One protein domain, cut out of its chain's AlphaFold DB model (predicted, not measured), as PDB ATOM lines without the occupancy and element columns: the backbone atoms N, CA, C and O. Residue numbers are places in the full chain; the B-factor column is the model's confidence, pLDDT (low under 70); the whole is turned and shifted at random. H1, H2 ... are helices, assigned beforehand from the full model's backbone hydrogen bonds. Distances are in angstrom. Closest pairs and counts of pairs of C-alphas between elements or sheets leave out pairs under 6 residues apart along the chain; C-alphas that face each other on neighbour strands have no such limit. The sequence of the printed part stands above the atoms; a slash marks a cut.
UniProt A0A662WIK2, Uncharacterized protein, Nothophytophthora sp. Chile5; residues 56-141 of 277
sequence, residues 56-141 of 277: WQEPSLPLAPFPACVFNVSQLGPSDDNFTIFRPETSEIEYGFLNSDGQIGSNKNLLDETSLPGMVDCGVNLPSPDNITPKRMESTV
ATOM      1  N   TRP A  56     -35.709 -13.016 -18.758       69.38
ATOM      2  CA  TRP A  56     -35.675 -11.751 -18.041       69.38
ATOM      3  C   TRP A  56     -35.343 -11.961 -16.554       69.38
ATOM      4  O   TRP A  56     -35.482 -13.054 -16.003       69.38
ATOM      5  N   GLN A  57     -34.898 -10.906 -15.889       70.38
ATOM      6  CA  GLN A  57     -34.631 -10.906 -14.456       70.38
ATOM      7  C   GLN A  57     -35.228  -9.659 -13.823       70.38
ATOM      8  O   GLN A  57     -35.209  -8.578 -14.412       70.38
ATOM      9  N   GLU A  58     -35.720  -9.805 -12.594       73.50
ATOM     10  CA  GLU A  58     -36.355  -8.719 -11.845       73.50
ATOM     11  C   GLU A  58     -35.593  -8.404 -10.554       73.50
ATOM     12  O   GLU A  58     -36.051  -8.703  -9.451       73.50
ATOM     13  N   PRO A  59     -34.375  -7.853 -10.667       74.50
ATOM     14  CA  PRO A  59     -33.586  -7.501  -9.500       74.50
ATOM     15  C   PRO A  59     -34.183  -6.294  -8.769       74.50
ATOM     16  O   PRO A  59     -34.692  -5.352  -9.379       74.50
ATOM     17  N   SER A  60     -34.063  -6.290  -7.442       74.81
ATOM     18  CA  SER A  60     -34.494  -5.164  -6.616       74.81
ATOM     19  C   SER A  60     -33.566  -3.953  -6.777       74.81
ATOM     20  O   SER A  60     -32.338  -4.077  -6.814       74.81
ATOM     21  N   LEU A  61     -34.158  -2.761  -6.799       78.62
ATOM     22  CA  LEU A  61     -33.447  -1.480  -6.749       78.62
ATOM     23  C   LEU A  61     -32.726  -1.270  -5.396       78.62
ATOM     24  O   LEU A  61     -33.148  -1.830  -4.380       78.62
ATOM     25  N   PRO A  62     -31.681  -0.413  -5.323       81.62
ATOM     26  CA  PRO A  62     -31.206   0.516  -6.355       81.62
ATOM     27  C   PRO A  62     -30.205  -0.091  -7.350       81.62
ATOM     28  O   PRO A  62     -29.377  -0.934  -6.996       81.62
ATOM     29  N   LEU A  63     -30.256   0.419  -8.582       84.50
ATOM     30  CA  LEU A  63     -29.279   0.183  -9.646       84.50
ATOM     31  C   LEU A  63     -28.139   1.208  -9.542       84.50
ATOM     32  O   LEU A  63     -28.393   2.402  -9.363       84.50
ATOM     33  N   ALA A  64     -26.885   0.762  -9.642       86.62
ATOM     34  CA  ALA A  64     -25.745   1.671  -9.729       86.62
ATOM     35  C   ALA A  64     -25.802   2.482 -11.037       86.62
ATOM     36  O   ALA A  64     -26.183   1.933 -12.070       86.62
ATOM     37  N   PRO A  65     -25.404   3.765 -11.037       86.44
ATOM     38  CA  PRO A  65     -25.451   4.581 -12.244       86.44
ATOM     39  C   PRO A  65     -24.512   4.041 -13.330       86.44
ATOM     40  O   PRO A  65     -23.545   3.318 -13.059       86.44
ATOM     41  N   PHE A  66     -24.772   4.451 -14.568       84.44
ATOM     42  CA  PHE A  66     -23.881   4.215 -15.696       84.44
ATOM     43  C   PHE A  66     -22.434   4.674 -15.388       84.44
ATOM     44  O   PHE A  66     -22.247   5.727 -14.770       84.44
ATOM     45  N   PRO A  67     -21.383   3.942 -15.816       82.94
ATOM     46  CA  PRO A  67     -21.395   2.728 -16.646       82.94
ATOM     47  C   PRO A  67     -21.525   1.424 -15.856       82.94
ATOM     48  O   PRO A  67     -21.559   0.362 -16.468       82.94
ATOM     49  N   ALA A  68     -21.537   1.490 -14.519       84.44
ATOM     50  CA  ALA A  68     -21.524   0.295 -13.689       84.44
ATOM     51  C   ALA A  68     -22.805  -0.518 -13.896       84.44
ATOM     52  O   ALA A  68     -22.716  -1.712 -14.145       84.44
ATOM     53  N   CYS A  69     -23.976   0.131 -13.830       83.00
ATOM     54  CA  CYS A  69     -25.273  -0.497 -14.106       83.00
ATOM     55  C   CYS A  69     -25.467  -1.846 -13.389       83.00
ATOM     56  O   CYS A  69     -26.021  -2.786 -13.950       83.00
ATOM     57  N   VAL A  70     -25.001  -1.938 -12.138       84.25
ATOM     58  CA  VAL A  70     -25.065  -3.159 -11.328       84.25
ATOM     59  C   VAL A  70     -26.138  -3.030 -10.251       84.25
ATOM     60  O   VAL A  70     -26.165  -2.045  -9.508       84.25
ATOM     61  N   PHE A  71     -27.009  -4.029 -10.125       77.75
ATOM     62  CA  PHE A  71     -27.945  -4.136  -9.007       77.75
ATOM     63  C   PHE A  71     -27.197  -4.615  -7.761       77.75
ATOM     64  O   PHE A  71     -26.663  -5.722  -7.729       77.75
ATOM     65  N   ASN A  72     -27.150  -3.790  -6.713       68.19
ATOM     66  CA  ASN A  72     -26.272  -4.024  -5.555       68.19
ATOM     67  C   ASN A  72     -26.477  -5.383  -4.867       68.19
ATOM     68  O   ASN A  72     -25.519  -5.965  -4.357       68.19
ATOM     69  N   VAL A  73     -27.718  -5.874  -4.836       61.91
ATOM     70  CA  VAL A  73     -28.077  -7.112  -4.130       61.91
ATOM     71  C   VAL A  73     -27.666  -8.351  -4.921       61.91
ATOM     72  O   VAL A  73     -27.244  -9.339  -4.330       61.91
ATOM     73  N   SER A  74     -27.766  -8.298  -6.245       60.22
ATOM     74  CA  SER A  74     -27.568  -9.461  -7.107       60.22
ATOM     75  C   SER A  74     -26.271  -9.431  -7.914       60.22
ATOM     76  O   SER A  74     -25.895 -10.452  -8.475       60.22
ATOM     77  N   GLN A  75     -25.570  -8.291  -7.947       65.25
ATOM     78  CA  GLN A  75     -24.378  -8.054  -8.771       65.25
ATOM     79  C   GLN A  75     -24.614  -8.307 -10.275       65.25
ATOM     80  O   GLN A  75     -23.677  -8.577 -11.022       65.25
ATOM     81  N   LEU A  76     -25.872  -8.210 -10.713       64.25
ATOM     82  CA  LEU A  76     -26.302  -8.372 -12.102       64.25
ATOM     83  C   LEU A  76     -26.309  -7.015 -12.816       64.25
ATOM     84  O   LEU A  76     -26.609  -6.003 -12.180       64.25
ATOM     85  N   GLY A  77     -26.015  -6.989 -14.114       64.56
ATOM     86  CA  GLY A  77     -25.998  -5.772 -14.931       64.56
ATOM     87  C   GLY A  77     -25.952  -6.075 -16.433       64.56
ATOM     88  O   GLY A  77     -25.834  -7.242 -16.800       64.56
ATOM     89  N   PRO A  78     -26.023  -5.051 -17.307       60.00
ATOM     90  CA  PRO A  78     -26.133  -5.193 -18.765       60.00
ATOM     91  C   PRO A  78     -24.928  -5.866 -19.425       60.00
ATOM     92  O   PRO A  78     -24.989  -6.166 -20.603       60.00
ATOM     93  N   SER A  79     -23.848  -6.095 -18.680       54.41
ATOM     94  CA  SER A  79     -22.670  -6.856 -19.092       54.41
ATOM     95  C   SER A  79     -22.774  -8.349 -18.763       54.41
ATOM     96  O   SER A  79     -21.742  -9.000 -18.606       54.41
ATOM     97  N   ASP A  80     -23.975  -8.880 -18.529       57.81
ATOM     98  CA  ASP A  80     -24.133 -10.321 -18.415       57.81
ATOM     99  C   ASP A  80     -24.118 -10.953 -19.811       57.81
ATOM    100  O   ASP A  80     -24.762 -10.485 -20.744       57.81
ATOM    101  N   ASP A  81     -23.352 -12.029 -19.980       56.31
ATOM    102  CA  ASP A  81     -23.154 -12.668 -21.292       56.31
ATOM    103  C   ASP A  81     -24.441 -13.329 -21.847       56.31
ATOM    104  O   ASP A  81     -24.425 -13.997 -22.881       56.31
ATOM    105  N   ASN A  82     -25.570 -13.193 -21.142       57.81
ATOM    106  CA  ASN A  82     -26.799 -13.951 -21.360       57.81
ATOM    107  C   ASN A  82     -27.910 -13.153 -22.056       57.81
ATOM    108  O   ASN A  82     -29.020 -13.682 -22.193       57.81
ATOM    109  N   PHE A  83     -27.639 -11.919 -22.500       59.28
ATOM    110  CA  PHE A  83     -28.652 -11.024 -23.079       59.28
ATOM    111  C   PHE A  83     -29.886 -10.899 -22.170       59.28
ATOM    112  O   PHE A  83     -31.031 -10.927 -22.635       59.28
ATOM    113  N   THR A  84     -29.667 -10.844 -20.855       64.12
ATOM    114  CA  THR A  84     -30.757 -10.836 -19.883       64.12
ATOM    115  C   THR A  84     -31.533  -9.531 -19.980       64.12
ATOM    116  O   THR A  84     -30.979  -8.433 -19.951       64.12
ATOM    117  N   ILE A  85     -32.859  -9.639 -20.036       63.59
ATOM    118  CA  ILE A  85     -33.736  -8.469 -19.971       63.59
ATOM    119  C   ILE A  85     -33.924  -8.087 -18.499       63.59
ATOM    120  O   ILE A  85     -34.572  -8.818 -17.753       63.59
ATOM    121  N   PHE A  86     -33.404  -6.936 -18.071       70.88
ATOM    122  CA  PHE A  86     -33.625  -6.439 -16.710       70.88
ATOM    123  C   PHE A  86     -34.936  -5.662 -16.606       70.88
ATOM    124  O   PHE A  86     -35.110  -4.604 -17.212       70.88
ATOM    125  N   ARG A  87     -35.846  -6.169 -15.775       71.44
ATOM    126  CA  ARG A  87     -37.123  -5.541 -15.441       71.44
ATOM    127  C   ARG A  87     -37.206  -5.351 -13.923       71.44
ATOM    128  O   ARG A  87     -37.843  -6.154 -13.249       71.44
ATOM    129  N   PRO A  88     -36.536  -4.338 -13.353       72.62
ATOM    130  CA  PRO A  88     -36.605  -4.103 -11.920       72.62
ATOM    131  C   PRO A  88     -38.050  -3.837 -11.501       72.62
ATOM    132  O   PRO A  88     -38.723  -2.957 -12.048       72.62
ATOM    133  N   GLU A  89     -38.520  -4.610 -10.527       67.50
ATOM    134  CA  GLU A  89     -39.853  -4.448  -9.968       67.50
ATOM    135  C   GLU A  89     -39.891  -3.159  -9.145       67.50
ATOM    136  O   GLU A  89     -39.175  -2.971  -8.162       67.50
ATOM    137  N   THR A  90     -40.705  -2.222  -9.606       73.12
ATOM    138  CA  THR A  90     -41.039  -0.992  -8.891       73.12
ATOM    139  C   THR A  90     -42.533  -0.775  -9.033       73.12
ATOM    140  O   THR A  90     -43.069  -0.976 -10.113       73.12
ATOM    141  N   SER A  91     -43.253  -0.419  -7.983       71.44
ATOM    142  CA  SER A  91     -44.709  -0.297  -8.057       71.44
ATOM    143  C   SER A  91     -45.174   0.828  -7.154       71.44
ATOM    144  O   SER A  91     -44.592   1.055  -6.098       71.44
ATOM    145  N   GLU A  92     -46.208   1.548  -7.580       74.50
ATOM    146  CA  GLU A  92     -46.884   2.566  -6.768       74.50
ATOM    147  C   GLU A  92     -47.975   1.958  -5.879       74.50
ATOM    148  O   GLU A  92     -48.521   2.638  -5.012       74.50
ATOM    149  N   ILE A  93     -48.283   0.672  -6.060       69.94
ATOM    150  CA  ILE A  93     -49.343  -0.023  -5.336       69.94
ATOM    151  C   ILE A  93     -48.839  -0.434  -3.950       69.94
ATOM    152  O   ILE A  93     -47.843  -1.143  -3.807       69.94
ATOM    153  N   GLU A  94     -49.568  -0.015  -2.919       74.50
ATOM    154  CA  GLU A  94     -49.430  -0.516  -1.551       74.50
ATOM    155  C   GLU A  94     -50.633  -1.415  -1.221       74.50
ATOM    156  O   GLU A  94     -51.796  -1.026  -1.370       74.50
ATOM    157  N   TYR A  95     -50.367  -2.634  -0.756       73.31
ATOM    158  CA  TYR A  95     -51.382  -3.594  -0.325       73.31
ATOM    159  C   TYR A  95     -51.641  -3.437   1.177       73.31
ATOM    160  O   TYR A  95     -51.198  -4.226   2.016       73.31
ATOM    161  N   GLY A  96     -52.371  -2.380   1.538       84.75
ATOM    162  CA  GLY A  96     -52.649  -2.048   2.935       84.75
ATOM    163  C   GLY A  96     -51.397  -1.536   3.643       84.75
ATOM    164  O   GLY A  96     -50.983  -0.411   3.404       84.75
ATOM    165  N   PHE A  97     -50.815  -2.339   4.540       82.12
ATOM    166  CA  PHE A  97     -49.543  -2.010   5.205       82.12
ATOM    167  C   PHE A  97     -48.324  -2.648   4.523       82.12
ATOM    168  O   PHE A  97     -47.204  -2.469   5.007       82.12
ATOM    169  N   LEU A  98     -48.544  -3.433   3.462       76.81
ATOM    170  CA  LEU A  98     -47.497  -4.098   2.699       76.81
ATOM    171  C   LEU A  98     -47.140  -3.284   1.450       76.81
ATOM    172  O   LEU A  98     -48.030  -2.814   0.741       76.81
ATOM    173  N   ASN A  99     -45.850  -3.168   1.158       78.06
ATOM    174  CA  ASN A  99     -45.342  -2.650  -0.104       78.06
ATOM    175  C   ASN A  99     -45.456  -3.710  -1.220       78.06
ATOM    176  O   ASN A  99     -45.920  -4.832  -0.998       78.06
ATOM    177  N   SER A 100     -45.031  -3.349  -2.426       72.50
ATOM    178  CA  SER A 100     -45.062  -4.221  -3.607       72.50
ATOM    179  C   SER A 100     -44.187  -5.473  -3.498       72.50
ATOM    180  O   SER A 100     -44.540  -6.499  -4.070       72.50
ATOM    181  N   ASP A 101     -43.145  -5.441  -2.663       71.19
ATOM    182  CA  ASP A 101     -42.323  -6.609  -2.312       71.19
ATOM    183  C   ASP A 101     -42.970  -7.500  -1.226       71.19
ATOM    184  O   ASP A 101     -42.343  -8.427  -0.706       71.19
ATOM    185  N   GLY A 102     -44.204  -7.200  -0.801       72.56
ATOM    186  CA  GLY A 102     -44.906  -7.927   0.260       72.56
ATOM    187  C   GLY A 102     -44.343  -7.690   1.668       72.56
ATOM    188  O   GLY A 102     -44.603  -8.481   2.577       72.56
ATOM    189  N   GLN A 103     -43.572  -6.620   1.874       77.94
ATOM    190  CA  GLN A 103     -42.956  -6.251   3.153       77.94
ATOM    191  C   GLN A 103     -43.725  -5.124   3.841       77.94
ATOM    192  O   GLN A 103     -44.310  -4.273   3.185       77.94
ATOM    193  N   ILE A 104     -43.686  -5.058   5.174       83.12
ATOM    194  CA  ILE A 104     -44.321  -3.956   5.915       83.12
ATOM    195  C   ILE A 104     -43.620  -2.628   5.599       83.12
ATOM    196  O   ILE A 104     -42.426  -2.480   5.869       83.12
ATOM    197  N   GLY A 105     -44.378  -1.643   5.116       84.12
ATOM    198  CA  GLY A 105     -43.899  -0.286   4.855       84.12
ATOM    199  C   GLY A 105     -44.306   0.241   3.483       84.12
ATOM    200  O   GLY A 105     -45.185  -0.313   2.832       84.12
ATOM    201  N   SER A 106     -43.653   1.325   3.062       83.81
ATOM    202  CA  SER A 106     -43.897   1.960   1.765       83.81
ATOM    203  C   SER A 106     -42.989   1.428   0.663       83.81
ATOM    204  O   SER A 106     -41.903   0.892   0.924       83.81
ATOM    205  N   ASN A 107     -43.418   1.637  -0.581       79.06
ATOM    206  CA  ASN A 107     -42.593   1.395  -1.760       79.06
ATOM    207  C   ASN A 107     -41.351   2.300  -1.735       79.06
ATOM    208  O   ASN A 107     -41.444   3.518  -1.567       79.06
ATOM    209  N   LYS A 108     -40.168   1.696  -1.866       77.19
ATOM    210  CA  LYS A 108     -38.883   2.405  -1.958       77.19
ATOM    211  C   LYS A 108     -38.409   2.378  -3.406       77.19
ATOM    212  O   LYS A 108     -38.652   1.404  -4.103       77.19
ATOM    213  N   ASN A 109     -37.677   3.412  -3.823       75.69
ATOM    214  CA  ASN A 109     -37.093   3.501  -5.167       75.69
ATOM    215  C   ASN A 109     -38.153   3.414  -6.286       75.69
ATOM    216  O   ASN A 109     -38.036   2.623  -7.220       75.69
ATOM    217  N   LEU A 110     -39.208   4.228  -6.173       77.69
ATOM    218  CA  LEU A 110     -40.182   4.402  -7.252       77.69
ATOM    219  C   LEU A 110     -39.475   4.936  -8.501       77.69
ATOM    220  O   LEU A 110     -38.736   5.917  -8.404       77.69
ATOM    221  N   LEU A 111     -39.697   4.297  -9.653       78.31
ATOM    222  CA  LEU A 111     -39.235   4.844 -10.927       78.31
ATOM    223  C   LEU A 111     -40.265   5.837 -11.461       78.31
ATOM    224  O   LEU A 111     -41.403   5.493 -11.775       78.31
ATOM    225  N   ASP A 112     -39.828   7.080 -11.582       78.00
ATOM    226  CA  ASP A 112     -40.590   8.210 -12.094       78.00
ATOM    227  C   ASP A 112     -39.887   8.846 -13.300       78.00
ATOM    228  O   ASP A 112     -38.817   8.415 -13.729       78.00
ATOM    229  N   GLU A 113     -40.461   9.904 -13.865       79.44
ATOM    230  CA  GLU A 113     -39.906  10.554 -15.058       79.44
ATOM    231  C   GLU A 113     -38.533  11.204 -14.831       79.44
ATOM    232  O   GLU A 113     -37.865  11.568 -15.797       79.44
ATOM    233  N   THR A 114     -38.111  11.372 -13.575       81.69
ATOM    234  CA  THR A 114     -36.804  11.945 -13.232       81.69
ATOM    235  C   THR A 114     -35.723  10.880 -13.093       81.69
ATOM    236  O   THR A 114     -34.572  11.122 -13.451       81.69
ATOM    237  N   SER A 115     -36.091   9.697 -12.609       82.06
ATOM    238  CA  SER A 115     -35.180   8.579 -12.351       82.06
ATOM    239  C   SER A 115     -35.088   7.601 -13.524       82.06
ATOM    240  O   SER A 115     -34.027   7.011 -13.733       82.06
ATOM    241  N   LEU A 116     -36.148   7.473 -14.330       80.69
ATOM    242  CA  LEU A 116     -36.197   6.592 -15.502       80.69
ATOM    243  C   LEU A 116     -35.096   6.853 -16.540       80.69
ATOM    244  O   LEU A 116     -34.501   5.869 -16.973       80.69
ATOM    245  N   PRO A 117     -34.752   8.104 -16.918       82.62
ATOM    246  CA  PRO A 117     -33.713   8.332 -17.924       82.62
ATOM    247  C   PRO A 117     -32.372   7.668 -17.574       82.62
ATOM    248  O   PRO A 117     -31.779   7.000 -18.412       82.62
ATOM    249  N   GLY A 118     -31.941   7.741 -16.309       83.50
ATOM    250  CA  GLY A 118     -30.703   7.085 -15.870       83.50
ATOM    251  C   GLY A 118     -30.781   5.553 -15.840       83.50
ATOM    252  O   GLY A 118     -29.753   4.887 -15.923       83.50
ATOM    253  N   MET A 119     -31.982   4.978 -15.731       81.44
ATOM    254  CA  MET A 119     -32.200   3.529 -15.841       81.44
ATOM    255  C   MET A 119     -32.144   3.072 -17.306       81.44
ATOM    256  O   MET A 119     -31.595   2.014 -17.609       81.44
ATOM    257  N   VAL A 120     -32.650   3.898 -18.222       81.88
ATOM    258  CA  VAL A 120     -32.627   3.654 -19.671       81.88
ATOM    259  C   VAL A 120     -31.204   3.687 -20.212       81.88
ATOM    260  O   VAL A 120     -30.845   2.818 -21.008       81.88
ATOM    261  N   ASP A 121     -30.371   4.598 -19.703       83.69
ATOM    262  CA  ASP A 121     -28.923   4.610 -19.953       83.69
ATOM    263  C   ASP A 121     -28.256   3.294 -19.506       83.69
ATOM    264  O   ASP A 121     -27.197   2.935 -20.001       83.69
ATOM    265  N   CYS A 122     -28.876   2.539 -18.594       81.81
ATOM    266  CA  CYS A 122     -28.448   1.203 -18.174       81.81
ATOM    267  C   CYS A 122     -29.167   0.048 -18.896       81.81
ATOM    268  O   CYS A 122     -29.016  -1.107 -18.502       81.81
ATOM    269  N   GLY A 123     -29.947   0.328 -19.943       76.19
ATOM    270  CA  GLY A 123     -30.685  -0.682 -20.710       76.19
ATOM    271  C   GLY A 123     -31.989  -1.151 -20.057       76.19
ATOM    272  O   GLY A 123     -32.669  -2.012 -20.610       76.19
ATOM    273  N   VAL A 124     -32.385  -0.569 -18.923       75.56
ATOM    274  CA  VAL A 124     -33.673  -0.845 -18.278       75.56
ATOM    275  C   VAL A 124     -34.750   0.008 -18.942       75.56
ATOM    276  O   VAL A 124     -34.827   1.216 -18.725       75.56
ATOM    277  N   ASN A 125     -35.600  -0.612 -19.757       65.44
ATOM    278  CA  ASN A 125     -36.577   0.095 -20.593       65.44
ATOM    279  C   ASN A 125     -38.048  -0.242 -20.292       65.44
ATOM    280  O   ASN A 125     -38.935   0.309 -20.948       65.44
ATOM    281  N   LEU A 126     -38.324  -1.110 -19.312       64.25
ATOM    282  CA  LEU A 126     -39.681  -1.557 -19.003       64.25
ATOM    283  C   LEU A 126     -40.073  -1.219 -17.552       64.25
ATOM    284  O   LEU A 126     -39.704  -1.963 -16.641       64.25
ATOM    285  N   PRO A 127     -40.829  -0.127 -17.312       64.19
ATOM    286  CA  PRO A 127     -41.409   0.122 -15.999       64.19
ATOM    287  C   PRO A 127     -42.465  -0.949 -15.693       64.19
ATOM    288  O   PRO A 127     -43.055  -1.544 -16.602       64.19
ATOM    289  N   SER A 128     -42.735  -1.199 -14.411       67.00
ATOM    290  CA  SER A 128     -43.821  -2.109 -14.037       67.00
ATOM    291  C   SER A 128     -45.173  -1.631 -14.582       67.00
ATOM    292  O   SER A 128     -45.370  -0.426 -14.727       67.00
ATOM    293  N   PRO A 129     -46.126  -2.543 -14.846       61.94
ATOM    294  CA  PRO A 129     -47.422  -2.233 -15.441       61.94
ATOM    295  C   PRO A 129     -48.211  -1.119 -14.754       61.94
ATOM    296  O   PRO A 129     -48.866  -0.330 -15.424       61.94
ATOM    297  N   ASP A 130     -48.144  -1.032 -13.432       64.31
ATOM    298  CA  ASP A 130     -48.797   0.011 -12.639       64.31
ATOM    299  C   ASP A 130     -48.046   1.352 -12.664       64.31
ATOM    300  O   ASP A 130     -48.631   2.392 -12.390       64.31
ATOM    301  N   ASN A 131     -46.779   1.339 -13.080       68.12
ATOM    302  CA  ASN A 131     -45.968   2.518 -13.360       68.12
ATOM    303  C   ASN A 131     -46.070   2.992 -14.819       68.12
ATOM    304  O   ASN A 131     -45.391   3.944 -15.208       68.12
ATOM    305  N   ILE A 132     -46.909   2.373 -15.646       69.75
ATOM    306  CA  ILE A 132     -47.074   2.770 -17.042       69.75
ATOM    307  C   ILE A 132     -47.968   4.020 -17.127       69.75
ATOM    308  O   ILE A 132     -49.196   3.958 -17.103       69.75
ATOM    309  N   THR A 133     -47.339   5.184 -17.287       69.81
ATOM    310  CA  THR A 133     -48.004   6.437 -17.685       69.81
ATOM    311  C   THR A 133     -47.464   6.894 -19.044       69.81
ATOM    312  O   THR A 133     -46.325   6.562 -19.379       69.81
ATOM    313  N   PRO A 134     -48.215   7.684 -19.841       72.56
ATOM    314  CA  PRO A 134     -47.700   8.202 -21.111       72.56
ATOM    315  C   PRO A 134     -46.354   8.928 -20.970       72.56
ATOM    316  O   PRO A 134     -45.482   8.781 -21.818       72.56
ATOM    317  N   LYS A 135     -46.165   9.669 -19.871       73.31
ATOM    318  CA  LYS A 135     -44.944  10.436 -19.608       73.31
ATOM    319  C   LYS A 135     -43.768   9.542 -19.192       73.31
ATOM    320  O   LYS A 135     -42.654   9.777 -19.637       73.31
ATOM    321  N   ARG A 136     -44.009   8.487 -18.406       74.00
ATOM    322  CA  ARG A 136     -42.977   7.497 -18.046       74.00
ATOM    323  C   ARG A 136     -42.553   6.649 -19.240       74.00
ATOM    324  O   ARG A 136     -41.364   6.434 -19.427       74.00
ATOM    325  N   MET A 137     -43.505   6.234 -20.075       73.69
ATOM    326  CA  MET A 137     -43.212   5.532 -21.331       73.69
ATOM    327  C   MET A 137     -42.401   6.399 -22.293       73.69
ATOM    328  O   MET A 137     -41.490   5.912 -22.947       73.69
ATOM    329  N   GLU A 138     -42.701   7.695 -22.368       74.00
ATOM    330  CA  GLU A 138     -41.897   8.646 -23.140       74.00
ATOM    331  C   GLU A 138     -40.451   8.711 -22.625       74.00
ATOM    332  O   GLU A 138     -39.519   8.691 -23.425       74.00
ATOM    333  N   SER A 139     -40.252   8.703 -21.304       76.12
ATOM    334  CA  SER A 139     -38.922   8.674 -20.682       76.12
ATOM    335  C   SER A 139     -38.137   7.381 -20.919       76.12
ATOM    336  O   SER A 139     -36.948   7.377 -20.613       76.12
ATOM    337  N   THR A 140     -38.747   6.308 -21.444       75.00
ATOM    338  CA  THR A 140     -38.033   5.061 -21.784       75.00
ATOM    339  C   THR A 140     -37.596   4.952 -23.239       75.00
ATOM    340  O   THR A 140     -36.867   4.022 -23.601       75.00
ATOM    341  N   VAL A 141     -37.987   5.910 -24.083       79.19
ATOM    342  CA  VAL A 141     -37.555   5.966 -25.480       79.19
ATOM    343  C   VAL A 141     -36.160   6.584 -25.562       79.19
ATOM    344  O   VAL A 141     -35.965   7.755 -25.257       79.19
TER     345      VAL A 141
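What this domain is: This is residues 56 to 141 of the 277 residues of an uncharacterized protein of Nothophytophthora sp. Chile5 (UniProt A0A662WIK2). This domain has little regular structure: it is mostly loops, with two very short helices, H1 and H2, near each other on one side of a long winding stretch, residues 56 to 115. The loop round Asp 81 lies at one end of the longest axis and the loop round Gly 96 at the other. The 86 printed residues hold two named helices, H1 then H2, with 10 residues, and no named strand; the class is all helix. The whole is compact, with a radius of gyration of the C-alphas of 12.8 A, and spans 39 by 29 by 20 A.

Where its parts are: H1, residues 116 to 120, begins with C-alpha 116 at (-36.197, 6.592, -15.502). H2, residues 134 to 138, ends with C-alpha 138 at (-41.897, 8.646, -23.140). Each measures 6.2 A from first to last C-alpha.

How they stand to each other: H1 and H2 are close but not clearly touching; their closest C-alphas, those of Leu 116 and Arg 136, are 7.3 A apart. In both, every O i to N i+4 pair is within hydrogen-bond range. Residues 56 to 57 pair with residues 85 to 86, parallel.

The domain as a whole: The C-alphas farthest apart, those of Asp 81 and Gly 96, are 39.6 A apart. The printed part has no cut. The link from H1 to H2, 13 residues, is long. The model's pLDDT is under 70 in 26 residues, among them 72 to 85 and 125 to 133.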